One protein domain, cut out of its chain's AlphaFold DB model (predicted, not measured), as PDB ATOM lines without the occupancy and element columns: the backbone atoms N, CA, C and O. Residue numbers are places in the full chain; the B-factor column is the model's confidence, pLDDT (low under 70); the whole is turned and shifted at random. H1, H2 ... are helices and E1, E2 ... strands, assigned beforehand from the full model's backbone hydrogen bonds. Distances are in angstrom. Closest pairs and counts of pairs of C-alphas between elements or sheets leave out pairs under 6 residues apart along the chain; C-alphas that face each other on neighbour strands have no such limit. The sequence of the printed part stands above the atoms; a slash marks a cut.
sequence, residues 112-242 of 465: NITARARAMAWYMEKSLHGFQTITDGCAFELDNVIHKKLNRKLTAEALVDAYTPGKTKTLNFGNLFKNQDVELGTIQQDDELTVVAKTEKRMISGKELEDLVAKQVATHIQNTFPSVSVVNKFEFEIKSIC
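What this domain is: This is residues 112 to 242 of the 465 residues of an uncharacterized protein of Moorea sp. SIO1G6 (UniProt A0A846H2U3). Helix H3 runs as a long bar between two parts: at its first residues a long, twisted strand hairpin E3 E4 with the short E5 beside E4, and at its last residues a corner where it meets the end of H1 at nearly a right angle. Near that corner lie the small two-stranded sheet E1 E2 and H4, with H2 near E2; the hairpin's tip, residues 188 to 193, sticks out. The printed part has 131 residues with four named helices and five named strands, in the order H1 E1 H2 E2 E3 E4 E5 H3 H4. Both sheets, E3 - E4 - E5 and E1 - E2, are antiparallel, and the class is mixed, helices and strands. The whole is compact, with a radius of gyration of the C-alphas of 15.9 A and spans of 48 by 39 by 25 A.

How they stand to each other: H1, residues 112 to 128, leads by a long link to E1, residues 145 to 148; their closest C-alphas, of Leu 128 and Val 145, are 4.5 A apart. After H2, residues 156 to 163, comes E2, residues 171 to 174, the antiparallel neighbour of E1, with N 147 and O 172 within hydrogen-bond range at 2.8 A. The closest C-alphas of H2 and E2, those of Ala 162 and Leu 171, are 6.0 A apart. E3, residues 182 to 189, E4, residues 192 to 199, and E5, residues 203 to 205, form a meander, each strand the antiparallel neighbour of the one before. E3 and E4 are a hairpin, with N 185 and O 196 at 2.9 A; E4 and E5 are another, with N 197 and O 204 at 2.9 A. H3, residues 206 to 224, is on one face of this sheet, making two layers, a helix over a sheet; over E4 and E5 at a height over the sheet of 14.0 A, it only just stands up from it, rising 41 degrees. The closest C-alphas of E4 and H3, those of Ala 197 and Leu 209, are 6.9 A apart. Residues 217 to 224 of H3 touch residues 123 to 128 of H1, about perpendicular at 80 degrees, closest at the C-alphas of Ser 127 and Ile 221, 5.9 A. H4, residues 229 to 232, touches H1 at Met 120 and Val 231, their closest C-alphas, 6.2 A. In H1, H2 and H3 every O i to N i+4 pair is within hydrogen-bond range; H4 is too short for such a pair.

Where its parts are: H1 begins at C-alpha 112, (-9.518, -39.663, -24.401), and is 24.0 A long. E3 measures 20.9 A and E4 21.5 A. H3 spans 26.7 A, from C-alpha 206 at (19.732, -22.424, -34.972) to C-alpha 224 at (12.018, -40.994, -17.343).

The domain as a whole: The two C-alphas farthest apart, those of Asn 112 and Asp 190, are 50.1 A apart. The printed part has no cut. The link from H1 to E1, 16 residues, is long. The mean pLDDT of the printed part is 89.9, and residue 150 is under 70.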
ATOM      1  N   ASN A 112     -10.744 -38.882 -24.228       88.00
ATOM      2  CA  ASN A 112      -9.518 -39.663 -24.401       88.00
ATOM      3  C   ASN A 112      -8.404 -38.855 -25.079       88.00
ATOM      4  O   ASN A 112      -7.271 -38.878 -24.601       88.00
ATOM      5  N   ILE A 113      -8.716 -38.110 -26.145       88.25
ATOM      6  CA  ILE A 113      -7.753 -37.225 -26.826       88.25
ATOM      7  C   ILE A 113      -7.204 -36.194 -25.830       88.25
ATOM      8  O   ILE A 113      -5.993 -36.090 -25.636       88.25
ATOM      9  N   THR A 114      -8.096 -35.497 -25.122       89.44
ATOM     10  CA  THR A 114      -7.710 -34.460 -24.151       89.44
ATOM     11  C   THR A 114      -6.967 -35.039 -22.945       89.44
ATOM     12  O   THR A 114      -6.079 -34.395 -22.388       89.44
ATOM     13  N   ALA A 115      -7.320 -36.244 -22.493       90.31
ATOM     14  CA  ALA A 115      -6.617 -36.924 -21.408       90.31
ATOM     15  C   ALA A 115      -5.184 -37.291 -21.811       90.31
ATOM     16  O   ALA A 115      -4.269 -37.055 -21.030       90.31
ATOM     17  N   ARG A 116      -4.975 -37.797 -23.035       92.06
ATOM     18  CA  ARG A 116      -3.634 -38.116 -23.549       92.06
ATOM     19  C   ARG A 116      -2.758 -36.874 -23.666       92.06
ATOM     20  O   ARG A 116      -1.629 -36.910 -23.195       92.06
ATOM     21  N   ALA A 117      -3.290 -35.781 -24.218       92.00
ATOM     22  CA  ALA A 117      -2.560 -34.517 -24.320       92.00
ATOM     23  C   ALA A 117      -2.163 -33.969 -22.937       92.00
ATOM     24  O   ALA A 117      -0.996 -33.672 -22.707       92.00
ATOM     25  N   ARG A 118      -3.099 -33.931 -21.974       92.44
ATOM     26  CA  ARG A 118      -2.806 -33.489 -20.596       92.44
ATOM     27  C   ARG A 118      -1.805 -34.392 -19.881       92.44
ATOM     28  O   ARG A 118      -0.948 -33.893 -19.162       92.44
ATOM     29  N   ALA A 119      -1.912 -35.706 -20.070       93.25
ATOM     30  CA  ALA A 119      -0.954 -36.648 -19.510       93.25
ATOM     31  C   ALA A 119       0.447 -36.398 -20.084       93.25
ATOM     32  O   ALA A 119       1.401 -36.299 -19.323       93.25
ATOM     33  N   MET A 120       0.565 -36.226 -21.404       94.62
ATOM     34  CA  MET A 120       1.832 -35.895 -22.057       94.62
ATOM     35  C   MET A 120       2.415 -34.573 -21.542       94.62
ATOM     36  O   MET A 120       3.577 -34.544 -21.153       94.62
ATOM     37  N   ALA A 121       1.610 -33.509 -21.454       94.31
ATOM     38  CA  ALA A 121       2.049 -32.228 -20.902       94.31
ATOM     39  C   ALA A 121       2.589 -32.378 -19.469       94.31
ATOM     40  O   ALA A 121       3.650 -31.850 -19.151       94.31
ATOM     41  N   TRP A 122       1.920 -33.182 -18.635       93.19
ATOM     42  CA  TRP A 122       2.395 -33.495 -17.287       93.19
ATOM     43  C   TRP A 122       3.731 -34.249 -17.297       93.19
ATOM     44  O   TRP A 122       4.648 -33.876 -16.571       93.19
ATOM     45  N   TYR A 123       3.885 -35.286 -18.129       93.62
ATOM     46  CA  TYR A 123       5.144 -36.039 -18.216       93.62
ATOM     47  C   TYR A 123       6.302 -35.171 -18.723       93.62
ATOM     48  O   TYR A 123       7.415 -35.271 -18.207       93.62
ATOM     49  N   MET A 124       6.039 -34.305 -19.699       95.31
ATOM     50  CA  MET A 124       7.004 -33.335 -20.211       95.31
ATOM     51  C   MET A 124       7.427 -32.356 -19.109       95.31
ATOM     52  O   MET A 124       8.608 -32.287 -18.791       95.31
ATOM     53  N   GLU A 125       6.475 -31.696 -18.446       94.19
ATOM     54  CA  GLU A 125       6.762 -30.776 -17.339       94.19
ATOM     55  C   GLU A 125       7.578 -31.459 -16.235       94.19
ATOM     56  O   GLU A 125       8.606 -30.945 -15.800       94.19
ATOM     57  N   LYS A 126       7.156 -32.647 -15.783       92.69
ATOM     58  CA  LYS A 126       7.810 -33.311 -14.649       92.69
ATOM     59  C   LYS A 126       9.174 -33.899 -14.980       92.69
ATOM     60  O   LYS A 126       9.993 -34.006 -14.082       92.69
ATOM     61  N   SER A 127       9.445 -34.293 -16.219       93.69
ATOM     62  CA  SER A 127      10.784 -34.787 -16.596       93.69
ATOM     63  C   SER A 127      11.767 -33.657 -16.883       93.69
ATOM     64  O   SER A 127      12.944 -33.775 -16.546       93.69
ATOM     65  N   LEU A 128      11.289 -32.567 -17.481       95.44
ATOM     66  CA  LEU A 128      12.117 -31.433 -17.876       95.44
ATOM     67  C   LEU A 128      12.276 -30.392 -16.776       95.44
ATOM     68  O   LEU A 128      12.979 -29.417 -16.996       95.44
ATOM     69  N   HIS A 129      11.633 -30.580 -15.619       94.25
ATOM     70  CA  HIS A 129      11.510 -29.518 -14.622       94.25
ATOM     71  C   HIS A 129      10.907 -28.245 -15.248       94.25
ATOM     72  O   HIS A 129      11.356 -27.124 -15.024       94.25
ATOM     73  N   GLY A 130       9.894 -28.444 -16.091       92.88
ATOM     74  CA  GLY A 130       9.284 -27.376 -16.859       92.88
ATOM     75  C   GLY A 130       8.504 -26.397 -15.989       92.88
ATOM     76  O   GLY A 130       7.885 -26.763 -14.988       92.88
ATOM     77  N   PHE A 131       8.499 -25.147 -16.424       88.94
ATOM     78  CA  PHE A 131       7.679 -24.060 -15.912       88.94
ATOM     79  C   PHE A 131       6.889 -23.426 -17.065       88.94
ATOM     80  O   PHE A 131       7.131 -23.701 -18.242       88.94
ATOM     81  N   GLN A 132       5.887 -22.606 -16.733       87.38
ATOM     82  CA  GLN A 132       4.945 -22.050 -17.719       87.38
ATOM     83  C   GLN A 132       4.300 -23.135 -18.605       87.38
ATOM     84  O   GLN A 132       4.127 -22.951 -19.812       87.38
ATOM     85  N   THR A 133       3.954 -24.287 -18.023       89.75
ATOM     86  CA  THR A 133       3.260 -25.344 -18.760       89.75
ATOM     87  C   THR A 133       1.851 -24.896 -19.119       89.75
ATOM     88  O   THR A 133       1.020 -24.614 -18.254       89.75
ATOM     89  N   ILE A 134       1.574 -24.856 -20.417       82.62
ATOM     90  CA  ILE A 134       0.239 -24.615 -20.969       82.62
ATOM     91  C   ILE A 134      -0.258 -25.954 -21.555       82.62
ATOM     92  O   ILE A 134       0.210 -27.023 -21.177       82.62
ATOM     93  N   THR A 135      -1.255 -25.940 -22.437       79.31
ATOM     94  CA  THR A 135      -1.928 -27.123 -22.989       79.31
ATOM     95  C   THR A 135      -0.978 -28.216 -23.495       79.31
ATOM     96  O   THR A 135      -1.221 -29.390 -23.223       79.31
ATOM     97  N   ASP A 136       0.057 -27.843 -24.247       84.44
ATOM     98  CA  ASP A 136       0.906 -28.748 -25.031       84.44
ATOM     99  C   ASP A 136       2.389 -28.327 -25.074       84.44
ATOM    100  O   ASP A 136       3.159 -28.863 -25.864       84.44
ATOM    101  N   GLY A 137       2.805 -27.387 -24.222       90.56
ATOM    102  CA  GLY A 137       4.168 -26.848 -24.202       90.56
ATOM    103  C   GLY A 137       4.556 -26.331 -22.822       90.56
ATOM    104  O   GLY A 137       3.684 -25.939 -22.046       90.56
ATOM    105  N   CYS A 138       5.854 -26.315 -22.530       93.38
ATOM    106  CA  CYS A 138       6.440 -25.686 -21.348       93.38
ATOM    107  C   CYS A 138       7.782 -25.040 -21.718       93.38
ATOM    108  O   CYS A 138       8.394 -25.406 -22.722       93.38
ATOM    109  N   ALA A 139       8.239 -24.104 -20.894       94.00
ATOM    110  CA  ALA A 139       9.627 -23.658 -20.891       94.00
ATOM    111  C   ALA A 139      10.407 -24.462 -19.849       94.00
ATOM    112  O   ALA A 139       9.822 -24.962 -18.890       94.00
ATOM    113  N   PHE A 140      11.706 -24.644 -20.052       95.69
ATOM    114  CA  PHE A 140      12.554 -25.373 -19.116       95.69
ATOM    115  C   PHE A 140      14.014 -24.959 -19.289       95.69
ATOM    116  O   PHE A 140      14.409 -24.458 -20.341       95.69
ATOM    117  N   GLU A 141      14.810 -25.186 -18.253       94.94
ATOM    118  CA  GLU A 141      16.250 -24.941 -18.256       94.94
ATOM    119  C   GLU A 141      16.999 -26.211 -18.674       94.94
ATOM    120  O   GLU A 141      16.821 -27.277 -18.076       94.94
ATOM    121  N   LEU A 142      17.873 -26.101 -19.678       94.50
ATOM    122  CA  LEU A 142      18.636 -27.240 -20.203       94.50
ATOM    123  C   LEU A 142      19.574 -27.857 -19.153       94.50
ATOM    124  O   LEU A 142      19.808 -29.064 -19.189       94.50
ATOM    125  N   ASP A 143      20.053 -27.061 -18.195       93.38
ATOM    126  CA  ASP A 143      20.958 -27.485 -17.120       93.38
ATOM    127  C   ASP A 143      20.261 -28.044 -15.872       93.38
ATOM    128  O   ASP A 143      20.919 -28.522 -14.947       93.38
ATOM    129  N   ASN A 144      18.929 -28.020 -15.840       94.12
ATOM    130  CA  ASN A 144      18.159 -28.235 -14.618       94.12
ATOM    131  C   ASN A 144      17.010 -29.237 -14.809       94.12
ATOM    132  O   ASN A 144      15.973 -29.134 -14.155       94.12
ATOM    133  N   VAL A 145      17.183 -30.233 -15.684       95.19
ATOM    134  CA  VAL A 145      16.164 -31.270 -15.912       95.19
ATOM    135  C   VAL A 145      16.246 -32.385 -14.866       95.19
ATOM    136  O   VAL A 145      17.273 -32.589 -14.215       95.19
ATOM    137  N   ILE A 146      15.160 -33.143 -14.695       92.88
ATOM    138  CA  ILE A 146      15.076 -34.183 -13.663       92.88
ATOM    139  C   ILE A 146      15.721 -35.483 -14.138       92.88
ATOM    140  O   ILE A 146      15.274 -36.112 -15.093       92.88
ATOM    141  N   HIS A 147      16.710 -35.952 -13.386       90.69
ATOM    142  CA  HIS A 147      17.374 -37.240 -13.554       90.69
ATOM    143  C   HIS A 147      17.038 -38.181 -12.398       90.69
ATOM    144  O   HIS A 147      17.124 -37.831 -11.218       90.69
ATOM    145  N   LYS A 148      16.728 -39.436 -12.725       85.31
ATOM    146  CA  LYS A 148      16.563 -40.492 -11.719       85.31
ATOM    147  C   LYS A 148      17.914 -40.855 -11.104       85.31
ATOM    148  O   LYS A 148      18.900 -41.047 -11.817       85.31
ATOM    149  N   LYS A 149      17.958 -41.016  -9.781       80.19
ATOM    150  CA  LYS A 149      19.105 -41.627  -9.099       80.19
ATOM    151  C   LYS A 149      18.898 -43.141  -9.054       80.19
ATOM    152  O   LYS A 149      17.955 -43.605  -8.412       80.19
ATOM    153  N   LEU A 150      19.802 -43.905  -9.675       69.44
ATOM    154  CA  LEU A 150      19.703 -45.373  -9.798       69.44
ATOM    155  C   LEU A 150      18.433 -45.801 -10.574       69.44
ATOM    156  O   LEU A 150      17.727 -44.968 -11.138       69.44
ATOM    157  N   ASN A 151      18.100 -47.097 -10.580       71.38
ATOM    158  CA  ASN A 151      16.880 -47.656 -11.197       71.38
ATOM    159  C   ASN A 151      15.571 -47.275 -10.459       71.38
ATOM    160  O   ASN A 151      14.609 -48.045 -10.436       71.38
ATOM    161  N   ARG A 152      15.516 -46.109  -9.804       78.81
ATOM    162  CA  ARG A 152      14.340 -45.650  -9.054       78.81
ATOM    163  C   ARG A 152      13.280 -45.070  -9.989       78.81
ATOM    164  O   ARG A 152      13.583 -44.447 -11.006       78.81
ATOM    165  N   LYS A 153      12.011 -45.277  -9.637       80.69
ATOM    166  CA  LYS A 153      10.868 -44.721 -10.370       80.69
ATOM    167  C   LYS A 153      10.643 -43.265  -9.968       80.69
ATOM    168  O   LYS A 153      10.831 -42.912  -8.808       80.69
ATOM    169  N   LEU A 154      10.207 -42.447 -10.924       83.44
ATOM    170  CA  LEU A 154       9.703 -41.110 -10.630       83.44
ATOM    171  C   LEU A 154       8.282 -41.253 -10.071       83.44
ATOM    172  O   LEU A 154       7.395 -41.725 -10.782       83.44
ATOM    173  N   THR A 155       8.078 -40.881  -8.810       84.56
ATOM    174  CA  THR A 155       6.750 -40.811  -8.181       84.56
ATOM    175  C   THR A 155       6.430 -39.372  -7.789       84.56
ATOM    176  O   THR A 155       7.313 -38.510  -7.795       84.56
ATOM    177  N   ALA A 156       5.168 -39.096  -7.458       82.50
ATOM    178  CA  ALA A 156       4.758 -37.770  -7.005       82.50
ATOM    179  C   ALA A 156       5.478 -37.373  -5.705       82.50
ATOM    180  O   ALA A 156       5.933 -36.243  -5.573       82.50
ATOM    181  N   GLU A 157       5.654 -38.320  -4.784       85.06
ATOM    182  CA  GLU A 157       6.367 -38.122  -3.521       85.06
ATOM    183  C   GLU A 157       7.843 -37.803  -3.770       85.06
ATOM    184  O   GLU A 157       8.367 -36.845  -3.212       85.06
ATOM    185  N   ALA A 158       8.494 -38.542  -4.677       86.00
ATOM    186  CA  ALA A 158       9.886 -38.293  -5.042       86.00
ATOM    187  C   ALA A 158      10.092 -36.892  -5.643       86.00
ATOM    188  O   ALA A 158      11.108 -36.254  -5.370       86.00
ATOM    189  N   LEU A 159       9.128 -36.411  -6.438       84.75
ATOM    190  CA  LEU A 159       9.127 -35.042  -6.957       84.75
ATOM    191  C   LEU A 159       9.001 -34.027  -5.818       84.75
ATOM    192  O   LEU A 159       9.831 -33.129  -5.724       84.75
ATOM    193  N   VAL A 160       8.020 -34.187  -4.924       83.88
ATOM    194  CA  VAL A 160       7.833 -33.288  -3.770       83.88
ATOM    195  C   VAL A 160       9.093 -33.229  -2.902       83.88
ATOM    196  O   VAL A 160       9.550 -32.140  -2.551       83.88
ATOM    197  N   ASP A 161       9.704 -34.377  -2.611       85.62
ATOM    198  CA  ASP A 161      10.947 -34.454  -1.844       85.62
ATOM    199  C   ASP A 161      12.113 -33.750  -2.555       85.62
ATOM    200  O   ASP A 161      12.941 -33.121  -1.897       85.62
ATOM    201  N   ALA A 162      12.182 -33.802  -3.890       84.38
ATOM    202  CA  ALA A 162      13.227 -33.123  -4.658       84.38
ATOM    203  C   ALA A 162      13.152 -31.590  -4.542       84.38
ATOM    204  O   ALA A 162      14.201 -30.931  -4.513       84.38
ATOM    205  N   TYR A 163      11.934 -31.050  -4.424       82.94
ATOM    206  CA  TYR A 163      11.656 -29.622  -4.227       82.94
ATOM    207  C   TYR A 163      11.754 -29.158  -2.774       82.94
ATOM    208  O   TYR A 163      11.853 -27.959  -2.525       82.94
ATOM    209  N   THR A 164      11.723 -30.077  -1.810       81.56
ATOM    210  CA  THR A 164      11.668 -29.724  -0.388       81.56
ATOM    211  C   THR A 164      13.081 -29.580   0.193       81.56
ATOM    212  O   THR A 164      13.847 -30.551   0.193       81.56
ATOM    213  N   PRO A 165      13.460 -28.404   0.731       79.06
ATOM    214  CA  PRO A 165      14.748 -28.228   1.400       79.06
ATOM    215  C   PRO A 165      14.935 -29.216   2.563       79.06
ATOM    216  O   PRO A 165      14.004 -29.489   3.318       79.06
ATOM    217  N   GLY A 166      16.144 -29.766   2.714       78.88
ATOM    218  CA  GLY A 166      16.497 -30.667   3.821       78.88
ATOM    219  C   GLY A 166      15.986 -32.113   3.711       78.88
ATOM    220  O   GLY A 166      16.298 -32.927   4.579       78.88
ATOM    221  N   LYS A 167      15.236 -32.473   2.660       81.31
ATOM    222  CA  LYS A 167      14.822 -33.863   2.400       81.31
ATOM    223  C   LYS A 167      15.893 -34.646   1.640       81.31
ATOM    224  O   LYS A 167      16.612 -34.108   0.798       81.31
ATOM    225  N   THR A 168      15.977 -35.951   1.908       76.12
ATOM    226  CA  THR A 168      16.858 -36.865   1.169       76.12
ATOM    227  C   THR A 168      16.381 -36.989  -0.274       76.12
ATOM    228  O   THR A 168      15.391 -37.660  -0.560       76.12
ATOM    229  N   LYS A 169      17.112 -36.372  -1.201       77.75
ATOM    230  CA  LYS A 169      16.724 -36.351  -2.610       77.75
ATOM    231  C   LYS A 169      16.967 -37.707  -3.273       77.75
ATOM    232  O   LYS A 169      18.076 -38.246  -3.278       77.75
ATOM    233  N   THR A 170      15.903 -38.265  -3.844       78.81
ATOM    234  CA  THR A 170      15.948 -39.485  -4.667       78.81
ATOM    235  C   THR A 170      16.050 -39.181  -6.164       78.81
ATOM    236  O   THR A 170      16.281 -40.087  -6.966       78.81
ATOM    237  N   LEU A 171      15.932 -37.902  -6.515       85.56
ATOM    238  CA  LEU A 171      16.071 -37.334  -7.847       85.56
ATOM    239  C   LEU A 171      17.196 -36.305  -7.824       85.56
ATOM    240  O   LEU A 171      17.442 -35.677  -6.795       85.56
ATOM    241  N   ASN A 172      17.858 -36.134  -8.961       87.50
ATOM    242  CA  ASN A 172      18.863 -35.102  -9.153       87.50
ATOM    243  C   ASN A 172      18.405 -34.166 -10.263       87.50
ATOM    244  O   ASN A 172      17.804 -34.620 -11.232       87.50
ATOM    245  N   PHE A 173      18.744 -32.894 -10.143       91.12
ATOM    246  CA  PHE A 173      18.645 -31.956 -11.250       91.12
ATOM    247  C   PHE A 173      19.992 -31.900 -11.966       91.12
ATOM    248  O   PHE A 173      21.035 -32.057 -11.324       91.12
ATOM    249  N   GLY A 174      19.984 -31.757 -13.284       92.19
ATOM    250  CA  GLY A 174      21.217 -31.617 -14.046       92.19
ATOM    251  C   GLY A 174      20.982 -31.483 -15.539       92.19
ATOM    252  O   GLY A 174      19.850 -31.543 -16.010       92.19
ATOM    253  N   ASN A 175      22.082 -31.353 -16.274       94.38
ATOM    254  CA  ASN A 175      22.077 -31.086 -17.705       94.38
ATOM    255  C   ASN A 175      21.361 -32.175 -18.530       94.38
ATOM    256  O   ASN A 175      21.493 -33.374 -18.269       94.38
ATOM    257  N   LEU A 176      20.572 -31.758 -19.520       95.69
ATOM    258  CA  LEU A 176      19.804 -32.622 -20.421       95.69
ATOM    259  C   LEU A 176      20.700 -33.560 -21.253       95.69
ATOM    260  O   LEU A 176      20.341 -34.711 -21.512       95.69
ATOM    261  N   PHE A 177      21.880 -33.083 -21.632       94.31
ATOM    262  CA  PHE A 177      22.929 -33.796 -22.360       94.31
ATOM    263  C   PHE A 177      23.896 -34.542 -21.436       94.31
ATOM    264  O   PHE A 177      25.013 -34.868 -21.826       94.31
ATOM    265  N   LYS A 178      23.488 -34.855 -20.200       87.31
ATOM    266  CA  LYS A 178      24.317 -35.624 -19.270       87.31
ATOM    267  C   LYS A 178      24.875 -36.896 -19.929       87.31
ATOM    268  O   LYS A 178      24.117 -37.727 -20.430       87.31
ATOM    269  N   ASN A 179      26.194 -37.071 -19.829       84.81
ATOM    270  CA  ASN A 179      26.981 -38.144 -20.459       84.81
ATOM    271  C   ASN A 179      27.105 -38.046 -21.994       84.81
ATOM    272  O   ASN A 179      27.329 -39.062 -22.648       84.81
ATOM    273  N   GLN A 180      26.934 -36.856 -22.567       87.00
ATOM    274  CA  GLN A 180      27.258 -36.555 -23.959       87.00
ATOM    275  C   GLN A 180      28.257 -35.398 -24.001       87.00
ATOM    276  O   GLN A 180      28.198 -34.501 -23.162       87.00
ATOM    277  N   ASP A 181      29.131 -35.400 -25.005       87.06
ATOM    278  CA  ASP A 181      30.086 -34.317 -25.255       87.06
ATOM    279  C   ASP A 181      29.404 -33.171 -26.014       87.06
ATOM    280  O   ASP A 181      29.667 -32.914 -27.191       87.06
ATOM    281  N   VAL A 182      28.450 -32.532 -25.333       90.81
ATOM    282  CA  VAL A 182      27.696 -31.372 -25.819       90.81
ATOM    283  C   VAL A 182      27.796 -30.268 -24.775       90.81
ATOM    284  O   VAL A 182      27.234 -30.373 -23.687       90.81
ATOM    285  N   GLU A 183      28.499 -29.197 -25.122       90.56
ATOM    286  CA  GLU A 183      28.648 -28.008 -24.285       90.56
ATOM    287  C   GLU A 183      27.831 -26.864 -24.891       90.56
ATOM    288  O   GLU A 183      28.021 -26.510 -26.054       90.56
ATOM    289  N   LEU A 184      26.894 -26.306 -24.125       90.69
ATOM    290  CA  LEU A 184      26.081 -25.171 -24.559       90.69
ATOM    291  C   LEU A 184      26.807 -23.860 -24.266       90.69
ATOM    292  O   LEU A 184      27.460 -23.720 -23.234       90.69
ATOM    293  N   GLY A 185      26.652 -22.888 -25.153       90.56
ATOM    294  CA  GLY A 185      27.216 -21.560 -24.969       90.56
ATOM    295  C   GLY A 185      26.563 -20.533 -25.878       90.56
ATOM    296  O   GLY A 185      25.585 -20.814 -26.573       90.56
ATOM    297  N   THR A 186      27.126 -19.335 -25.884       91.44
ATOM    298  CA  THR A 186      26.736 -18.260 -26.791       91.44
ATOM    299  C   THR A 186      27.947 -17.765 -27.567       91.44
ATOM    300  O   THR A 186      29.080 -17.827 -27.086       91.44
ATOM    301  N   ILE A 187      27.714 -17.301 -28.791       91.00
ATOM    302  CA  ILE A 187      28.724 -16.652 -29.628       91.00
ATOM    303  C   ILE A 187      28.170 -15.302 -30.055       91.00
ATOM    304  O   ILE A 187      27.015 -15.217 -30.465       91.00
ATOM    305  N   GLN A 188      29.006 -14.275 -29.952       88.81
ATOM    306  CA  GLN A 188      28.735 -12.949 -30.488       88.81
ATOM    307  C   GLN A 188      29.342 -12.857 -31.891       88.81
ATOM    308  O   GLN A 188      30.553 -13.045 -32.042       88.81
ATOM    309  N   GLN A 189      28.528 -12.570 -32.903       85.00
ATOM    310  CA  GLN A 189      28.985 -12.323 -34.268       85.00
ATOM    311  C   GLN A 189      28.220 -11.131 -34.848       85.00
ATOM    312  O   GLN A 189      27.000 -11.145 -34.840       85.00
ATOM    313  N   ASP A 190      28.934 -10.114 -35.340       83.56
ATOM    314  CA  ASP A 190      28.343  -8.933 -35.994       83.56
ATOM    315  C   ASP A 190      27.209  -8.270 -35.175       83.56
ATOM    316  O   ASP A 190      26.151  -7.951 -35.705       83.56
ATOM    317  N   ASP A 191      27.437  -8.086 -33.869       81.94
ATOM    318  CA  ASP A 191      26.471  -7.560 -32.884       81.94
ATOM    319  C   ASP A 191      25.242  -8.452 -32.586       81.94
ATOM    320  O   ASP A 191      24.466  -8.132 -31.687       81.94
ATOM    321  N   GLU A 192      25.150  -9.643 -33.183       84.75
ATOM    322  CA  GLU A 192      24.125 -10.650 -32.882       84.75
ATOM    323  C   GLU A 192      24.659 -11.716 -31.906       84.75
ATOM    324  O   GLU A 192      25.704 -12.348 -32.128       84.75
ATOM    325  N   LEU A 193      23.933 -11.948 -30.807       88.25
ATOM    326  CA  LEU A 193      24.222 -13.040 -29.877       88.25
ATOM    327  C   LEU A 193      23.456 -14.289 -30.319       88.25
ATOM    328  O   LEU A 193      22.233 -14.289 -30.387       88.25
ATOM    329  N   THR A 194      24.157 -15.395 -30.558       89.81
ATOM    330  CA  THR A 194      23.540 -16.669 -30.954       89.81
ATOM    331  C   THR A 194      23.838 -17.764 -29.939       89.81
ATOM    332  O   THR A 194      24.976 -17.924 -29.496       89.81
ATOM    333  N   VAL A 195      22.831 -18.575 -29.601       91.38
ATOM    334  CA  VAL A 195      23.024 -19.789 -28.792       91.38
ATOM    335  C   VAL A 195      23.587 -20.913 -29.659       91.38
ATOM    336  O   VAL A 195      23.054 -21.230 -30.728       91.38
ATOM    337  N   VAL A 196      24.648 -21.548 -29.173       93.56
ATOM    338  CA  VAL A 196      25.349 -22.634 -29.857       93.56
ATOM    339  C   VAL A 196      25.518 -23.846 -28.950       93.56
ATOM    340  O   VAL A 196      25.506 -23.736 -27.723       93.56
ATOM    341  N   ALA A 197      25.740 -25.007 -29.557       93.31
ATOM    342  CA  ALA A 197      26.329 -26.143 -28.867       93.31
ATOM    343  C   ALA A 197      27.633 -26.559 -29.538       93.31
ATOM    344  O   ALA A 197      27.711 -26.707 -30.760       93.31
ATOM    345  N   LYS A 198      28.662 -26.778 -28.731       92.75
ATOM    346  CA  LYS A 198      29.928 -27.356 -29.148       92.75
ATOM    347  C   LYS A 198      29.863 -28.864 -28.953       92.75
ATOM    348  O   LYS A 198      29.599 -29.350 -27.858       92.75
ATOM    349  N   THR A 199      30.114 -29.588 -30.034       90.25
ATOM    350  CA  THR A 199      30.285 -31.046 -30.042       90.25
ATOM    351  C   THR A 199      31.738 -31.383 -30.361       90.25
ATOM    352  O   THR A 199      32.482 -30.511 -30.816       90.25
ATOM    353  N   GLU A 200      32.143 -32.648 -30.223       86.38
ATOM    354  CA  GLU A 200      33.486 -33.099 -30.636       86.38
ATOM    355  C   GLU A 200      33.835 -32.736 -32.091       86.38
ATOM    356  O   GLU A 200      34.999 -32.534 -32.428       86.38
ATOM    357  N   LYS A 201      32.828 -32.672 -32.972       86.31
ATOM    358  CA  LYS A 201      33.027 -32.520 -34.421       86.31
ATOM    359  C   LYS A 201      32.942 -31.074 -34.891       86.31
ATOM    360  O   LYS A 201      33.645 -30.699 -35.824       86.31
ATOM    361  N   ARG A 202      32.016 -30.298 -34.322       92.06
ATOM    362  CA  ARG A 202      31.703 -28.930 -34.762       92.06
ATOM    363  C   ARG A 202      30.846 -28.172 -33.755       92.06
ATOM    364  O   ARG A 202      30.264 -28.766 -32.846       92.06
ATOM    365  N   MET A 203      30.712 -26.871 -33.991       92.94
ATOM    366  CA  MET A 203      29.665 -26.049 -33.390       92.94
ATOM    367  C   MET A 203      28.382 -26.146 -34.218       92.94
ATOM    368  O   MET A 203      28.437 -26.184 -35.448       92.94
ATOM    369  N   ILE A 204      27.244 -26.193 -33.535       94.56
ATOM    370  CA  ILE A 204      25.904 -26.226 -34.124       94.56
ATOM    371  C   ILE A 204      25.060 -25.093 -33.538       94.56
ATOM    372  O   ILE A 204      25.231 -24.727 -32.375       94.56
ATOM    373  N   SER A 205      24.148 -24.540 -34.331       93.25
ATOM    374  CA  SER A 205      23.283 -23.425 -33.939       93.25
ATOM    375  C   SER A 205      21.937 -23.488 -34.668       93.25
ATOM    376  O   SER A 205      21.711 -24.354 -35.522       93.25
ATOM    377  N   GLY A 206      21.023 -22.584 -34.306       90.75
ATOM    378  CA  GLY A 206      19.732 -22.424 -34.972       90.75
ATOM    379  C   GLY A 206      18.931 -23.726 -35.042       90.75
ATOM    380  O   GLY A 206      18.816 -24.460 -34.059       90.75
ATOM    381  N   LYS A 207      18.393 -24.034 -36.228       92.88
ATOM    382  CA  LYS A 207      17.472 -25.164 -36.403       92.88
ATOM    383  C   LYS A 207      18.104 -26.524 -36.094       92.88
ATOM    384  O   LYS A 207      17.439 -27.401 -35.552       92.88
ATOM    385  N   GLU A 208      19.390 -26.690 -36.399       94.88
ATOM    386  CA  GLU A 208      20.099 -27.937 -36.103       94.88
ATOM    387  C   GLU A 208      20.188 -28.182 -34.589       94.88
ATOM    388  O   GLU A 208      19.967 -29.301 -34.123       94.88
ATOM    389  N   LEU A 209      20.462 -27.128 -33.814       94.94
ATOM    390  CA  LEU A 209      20.497 -27.210 -32.358       94.94
ATOM    391  C   LEU A 209      19.103 -27.489 -31.773       94.94
ATOM    392  O   LEU A 209      18.968 -28.344 -30.899       94.94
ATOM    393  N   GLU A 210      18.061 -26.820 -32.275       95.81
ATOM    394  CA  GLU A 210      16.670 -27.083 -31.875       95.81
ATOM    395  C   GLU A 210      16.276 -28.552 -32.081       95.81
ATOM    396  O   GLU A 210      15.663 -29.158 -31.200       95.81
ATOM    397  N   ASP A 211      16.642 -29.136 -33.223       95.88
ATOM    398  CA  ASP A 211      16.319 -30.523 -33.558       95.88
ATOM    399  C   ASP A 211      17.123 -31.518 -32.698       95.88
ATOM    400  O   ASP A 211      16.578 -32.535 -32.251       95.88
ATOM    401  N   LEU A 212      18.392 -31.209 -32.392       95.38
ATOM    402  CA  LEU A 212      19.190 -31.987 -31.439       95.38
ATOM    403  C   LEU A 212      18.537 -31.993 -30.050       95.38
ATOM    404  O   LEU A 212      18.347 -33.062 -29.461       95.38
ATOM    405  N   VAL A 213      18.168 -30.815 -29.537       96.38
ATOM    406  CA  VAL A 213      17.509 -30.679 -28.231       96.38
ATOM    407  C   VAL A 213      16.161 -31.403 -28.238       96.38
ATOM    408  O   VAL A 213      15.883 -32.151 -27.304       96.38
ATOM    409  N   ALA A 214      15.349 -31.270 -29.293       97.12
ATOM    410  CA  ALA A 214      14.063 -31.960 -29.416       97.12
ATOM    411  C   ALA A 214      14.208 -33.487 -29.303       97.12
ATOM    412  O   ALA A 214      13.475 -34.146 -28.557       97.12
ATOM    413  N   LYS A 215      15.197 -34.056 -30.004       96.00
ATOM    414  CA  LYS A 215      15.501 -35.492 -29.953       96.00
ATOM    415  C   LYS A 215      15.960 -35.928 -28.561       96.00
ATOM    416  O   LYS A 215      15.564 -36.996 -28.080       96.00
ATOM    417  N   GLN A 216      16.781 -35.109 -27.910       96.38
ATOM    418  CA  GLN A 216      17.263 -35.399 -26.566       96.38
ATOM    419  C   GLN A 216      16.138 -35.303 -25.528       96.38
ATOM    420  O   GLN A 216      16.038 -36.172 -24.666       96.38
ATOM    421  N   VAL A 217      15.234 -34.327 -25.652       96.94
ATOM    422  CA  VAL A 217      14.015 -34.211 -24.837       96.94
ATOM    423  C   VAL A 217      13.153 -35.465 -24.964       96.94
ATOM    424  O   VAL A 217      12.786 -36.056 -23.947       96.94
ATOM    425  N   ALA A 218      12.874 -35.917 -26.191       96.50
ATOM    426  CA  ALA A 218      12.088 -37.128 -26.423       96.50
ATOM    427  C   ALA A 218      12.714 -38.347 -25.724       96.50
ATOM    428  O   ALA A 218      12.041 -39.068 -24.983       96.50
ATOM    429  N   THR A 219      14.026 -38.524 -25.897       95.50
ATOM    430  CA  THR A 219      14.800 -39.610 -25.281       95.50
ATOM    431  C   THR A 219      14.766 -39.528 -23.752       95.50
ATOM    432  O   THR A 219      14.514 -40.522 -23.068       95.50
ATOM    433  N   HIS A 220      14.973 -38.333 -23.196       95.44
ATOM    434  CA  HIS A 220      14.964 -38.082 -21.755       95.44
ATOM    435  C   HIS A 220      13.608 -38.404 -21.124       95.44
ATOM    436  O   HIS A 220      13.536 -39.105 -20.111       95.44
ATOM    437  N   ILE A 221      12.517 -37.962 -21.750       95.12
ATOM    438  CA  ILE A 221      11.151 -38.255 -21.306       95.12
ATOM    439  C   ILE A 221      10.889 -39.764 -21.328       95.12
ATOM    440  O   ILE A 221      10.386 -40.313 -20.343       95.12
ATOM    441  N   GLN A 222      11.248 -40.452 -22.415       94.00
ATOM    442  CA  GLN A 222      11.064 -41.900 -22.558       94.00
ATOM    443  C   GLN A 222      11.836 -42.684 -21.490       94.00
ATOM    444  O   GLN A 222      11.276 -43.571 -20.846       94.00
ATOM    445  N   ASN A 223      13.080 -42.295 -21.207       91.75
ATOM    446  CA  ASN A 223      13.883 -42.884 -20.130       91.75
ATOM    447  C   ASN A 223      13.315 -42.563 -18.734       91.75
ATOM    448  O   ASN A 223      13.392 -43.366 -17.789       91.75
ATOM    449  N   THR A 224      12.687 -41.396 -18.584       91.56
ATOM    450  CA  THR A 224      12.018 -40.994 -17.343       91.56
ATOM    451  C   THR A 224      10.706 -41.763 -17.133       91.56
ATOM    452  O   THR A 224      10.384 -42.121 -15.996       91.56
ATOM    453  N   PHE A 225      10.002 -42.156 -18.193       91.81
ATOM    454  CA  PHE A 225       8.714 -42.855 -18.107       91.81
ATOM    455  C   PHE A 225       8.599 -44.058 -19.064       91.81
ATOM    456  O   PHE A 225       7.676 -44.115 -19.876       91.81
ATOM    457  N   PRO A 226       9.463 -45.085 -18.934       91.00
ATOM    458  CA  PRO A 226       9.570 -46.158 -19.928       91.00
ATOM    459  C   PRO A 226       8.325 -47.051 -20.009       91.00
ATOM    460  O   PRO A 226       8.066 -47.671 -21.035       91.00
ATOM    461  N   SER A 227       7.530 -47.125 -18.938       91.00
ATOM    462  CA  SER A 227       6.301 -47.926 -18.892       91.00
ATOM    463  C   SER A 227       5.063 -47.192 -19.412       91.00
ATOM    464  O   SER A 227       3.966 -47.748 -19.379       91.00
ATOM    465  N   VAL A 228       5.191 -45.929 -19.821       91.62
ATOM    466  CA  VAL A 228       4.053 -45.094 -20.205       91.62
ATOM    467  C   VAL A 228       3.977 -45.027 -21.725       91.62
ATOM    468  O   VAL A 228       4.823 -44.439 -22.379       91.62
ATOM    469  N   SER A 229       2.925 -45.578 -22.324       93.44
ATOM    470  CA  SER A 229       2.814 -45.617 -23.789       93.44
ATOM    471  C   SER A 229       2.571 -44.249 -24.435       93.44
ATOM    472  O   SER A 229       2.902 -44.068 -25.606       93.44
ATOM    473  N   VAL A 230       1.996 -43.286 -23.700       93.44
ATOM    474  CA  VAL A 230       1.638 -41.967 -24.249       93.44
ATOM    475  C   VAL A 230       2.862 -41.164 -24.686       93.44
ATOM    476  O   VAL A 230       2.765 -40.442 -25.669       93.44
ATOM    477  N   VAL A 231       4.019 -41.342 -24.034       93.62
ATOM    478  CA  VAL A 231       5.238 -40.588 -24.374       93.62
ATOM    479  C   VAL A 231       5.829 -40.971 -25.734       93.62
ATOM    480  O   VAL A 231       6.638 -40.236 -26.283       93.62
ATOM    481  N   ASN A 232       5.373 -42.085 -26.311       93.56
ATOM    482  CA  ASN A 232       5.766 -42.557 -27.642       93.56
ATOM    483  C   ASN A 232       4.758 -42.154 -28.732       93.56
ATOM    484  O   ASN A 232       4.807 -42.679 -29.842       93.56
ATOM    485  N   LYS A 233       3.771 -41.308 -28.405       91.75
ATOM    486  CA  LYS A 233       2.704 -40.879 -29.327       91.75
ATOM    487  C   LYS A 233       2.834 -39.429 -29.785       91.75
ATOM    488  O   LYS A 233       1.985 -38.982 -30.547       91.75
ATOM    489  N   PHE A 234       3.845 -38.713 -29.302       91.94
ATOM    490  CA  PHE A 234       4.047 -37.297 -29.570       91.94
ATOM    491  C   PHE A 234       5.452 -37.054 -30.106       91.94
ATOM    492  O   PHE A 234       6.410 -37.703 -29.688       91.94
ATOM    493  N   GLU A 235       5.543 -36.090 -31.013       91.88
ATOM    494  CA  GLU A 235       6.796 -35.501 -31.464       91.88
ATOM    495  C   GLU A 235       7.004 -34.181 -30.724       91.88
ATOM    496  O   GLU A 235       6.043 -33.463 -30.432       91.88
ATOM    497  N   PHE A 236       8.260 -33.870 -30.412       93.88
ATOM    498  CA  PHE A 236       8.624 -32.641 -29.719       93.88
ATOM    499  C   PHE A 236       9.226 -31.650 -30.702       93.88
ATOM    500  O   PHE A 236      10.010 -32.015 -31.573       93.88
ATOM    501  N   GLU A 237       8.873 -30.384 -30.527       94.62
ATOM    502  CA  GLU A 237       9.408 -29.267 -31.292       94.62
ATOM    503  C   GLU A 237       9.958 -28.242 -30.302       94.62
ATOM    504  O   GLU A 237       9.226 -27.759 -29.434       94.62
ATOM    505  N   ILE A 238      11.234 -27.889 -30.442       95.38
ATOM    506  CA  ILE A 238      11.815 -26.749 -29.737       95.38
ATOM    507  C   ILE A 238      11.527 -25.501 -30.566       95.38
ATOM    508  O   ILE A 238      11.856 -25.448 -31.746       95.38
ATOM    509  N   LYS A 239      10.845 -24.526 -29.956       91.69
ATOM    510  CA  LYS A 239      10.449 -23.273 -30.622       91.69
ATOM    511  C   LYS A 239      11.574 -22.254 -30.690       91.69
ATOM    512  O   LYS A 239      11.611 -21.471 -31.631       91.69
ATOM    513  N   SER A 240      12.393 -22.233 -29.650       91.94
ATOM    514  CA  SER A 240      13.546 -21.363 -29.505       91.94
ATOM    515  C   SER A 240      14.388 -21.850 -28.330       91.94
ATOM    516  O   SER A 240      13.884 -22.527 -27.427       91.94
ATOM    517  N   ILE A 241      15.663 -21.477 -28.331       93.69
ATOM    518  CA  ILE A 241      16.576 -21.638 -27.199       93.69
ATOM    519  C   ILE A 241      17.055 -20.236 -26.846       93.69
ATOM    520  O   ILE A 241      17.463 -19.487 -27.726       93.69
ATOM    521  N   CYS A 242      16.896 -19.860 -25.585       93.88
ATOM    522  CA  CYS A 242      16.985 -18.477 -25.124       93.88
ATOM    523  C   CYS A 242      17.956 -18.393 -23.943       93.88
ATOM    524  O   CYS A 242      18.150 -19.386 -23.240       93.88
TER     525      CYS A 242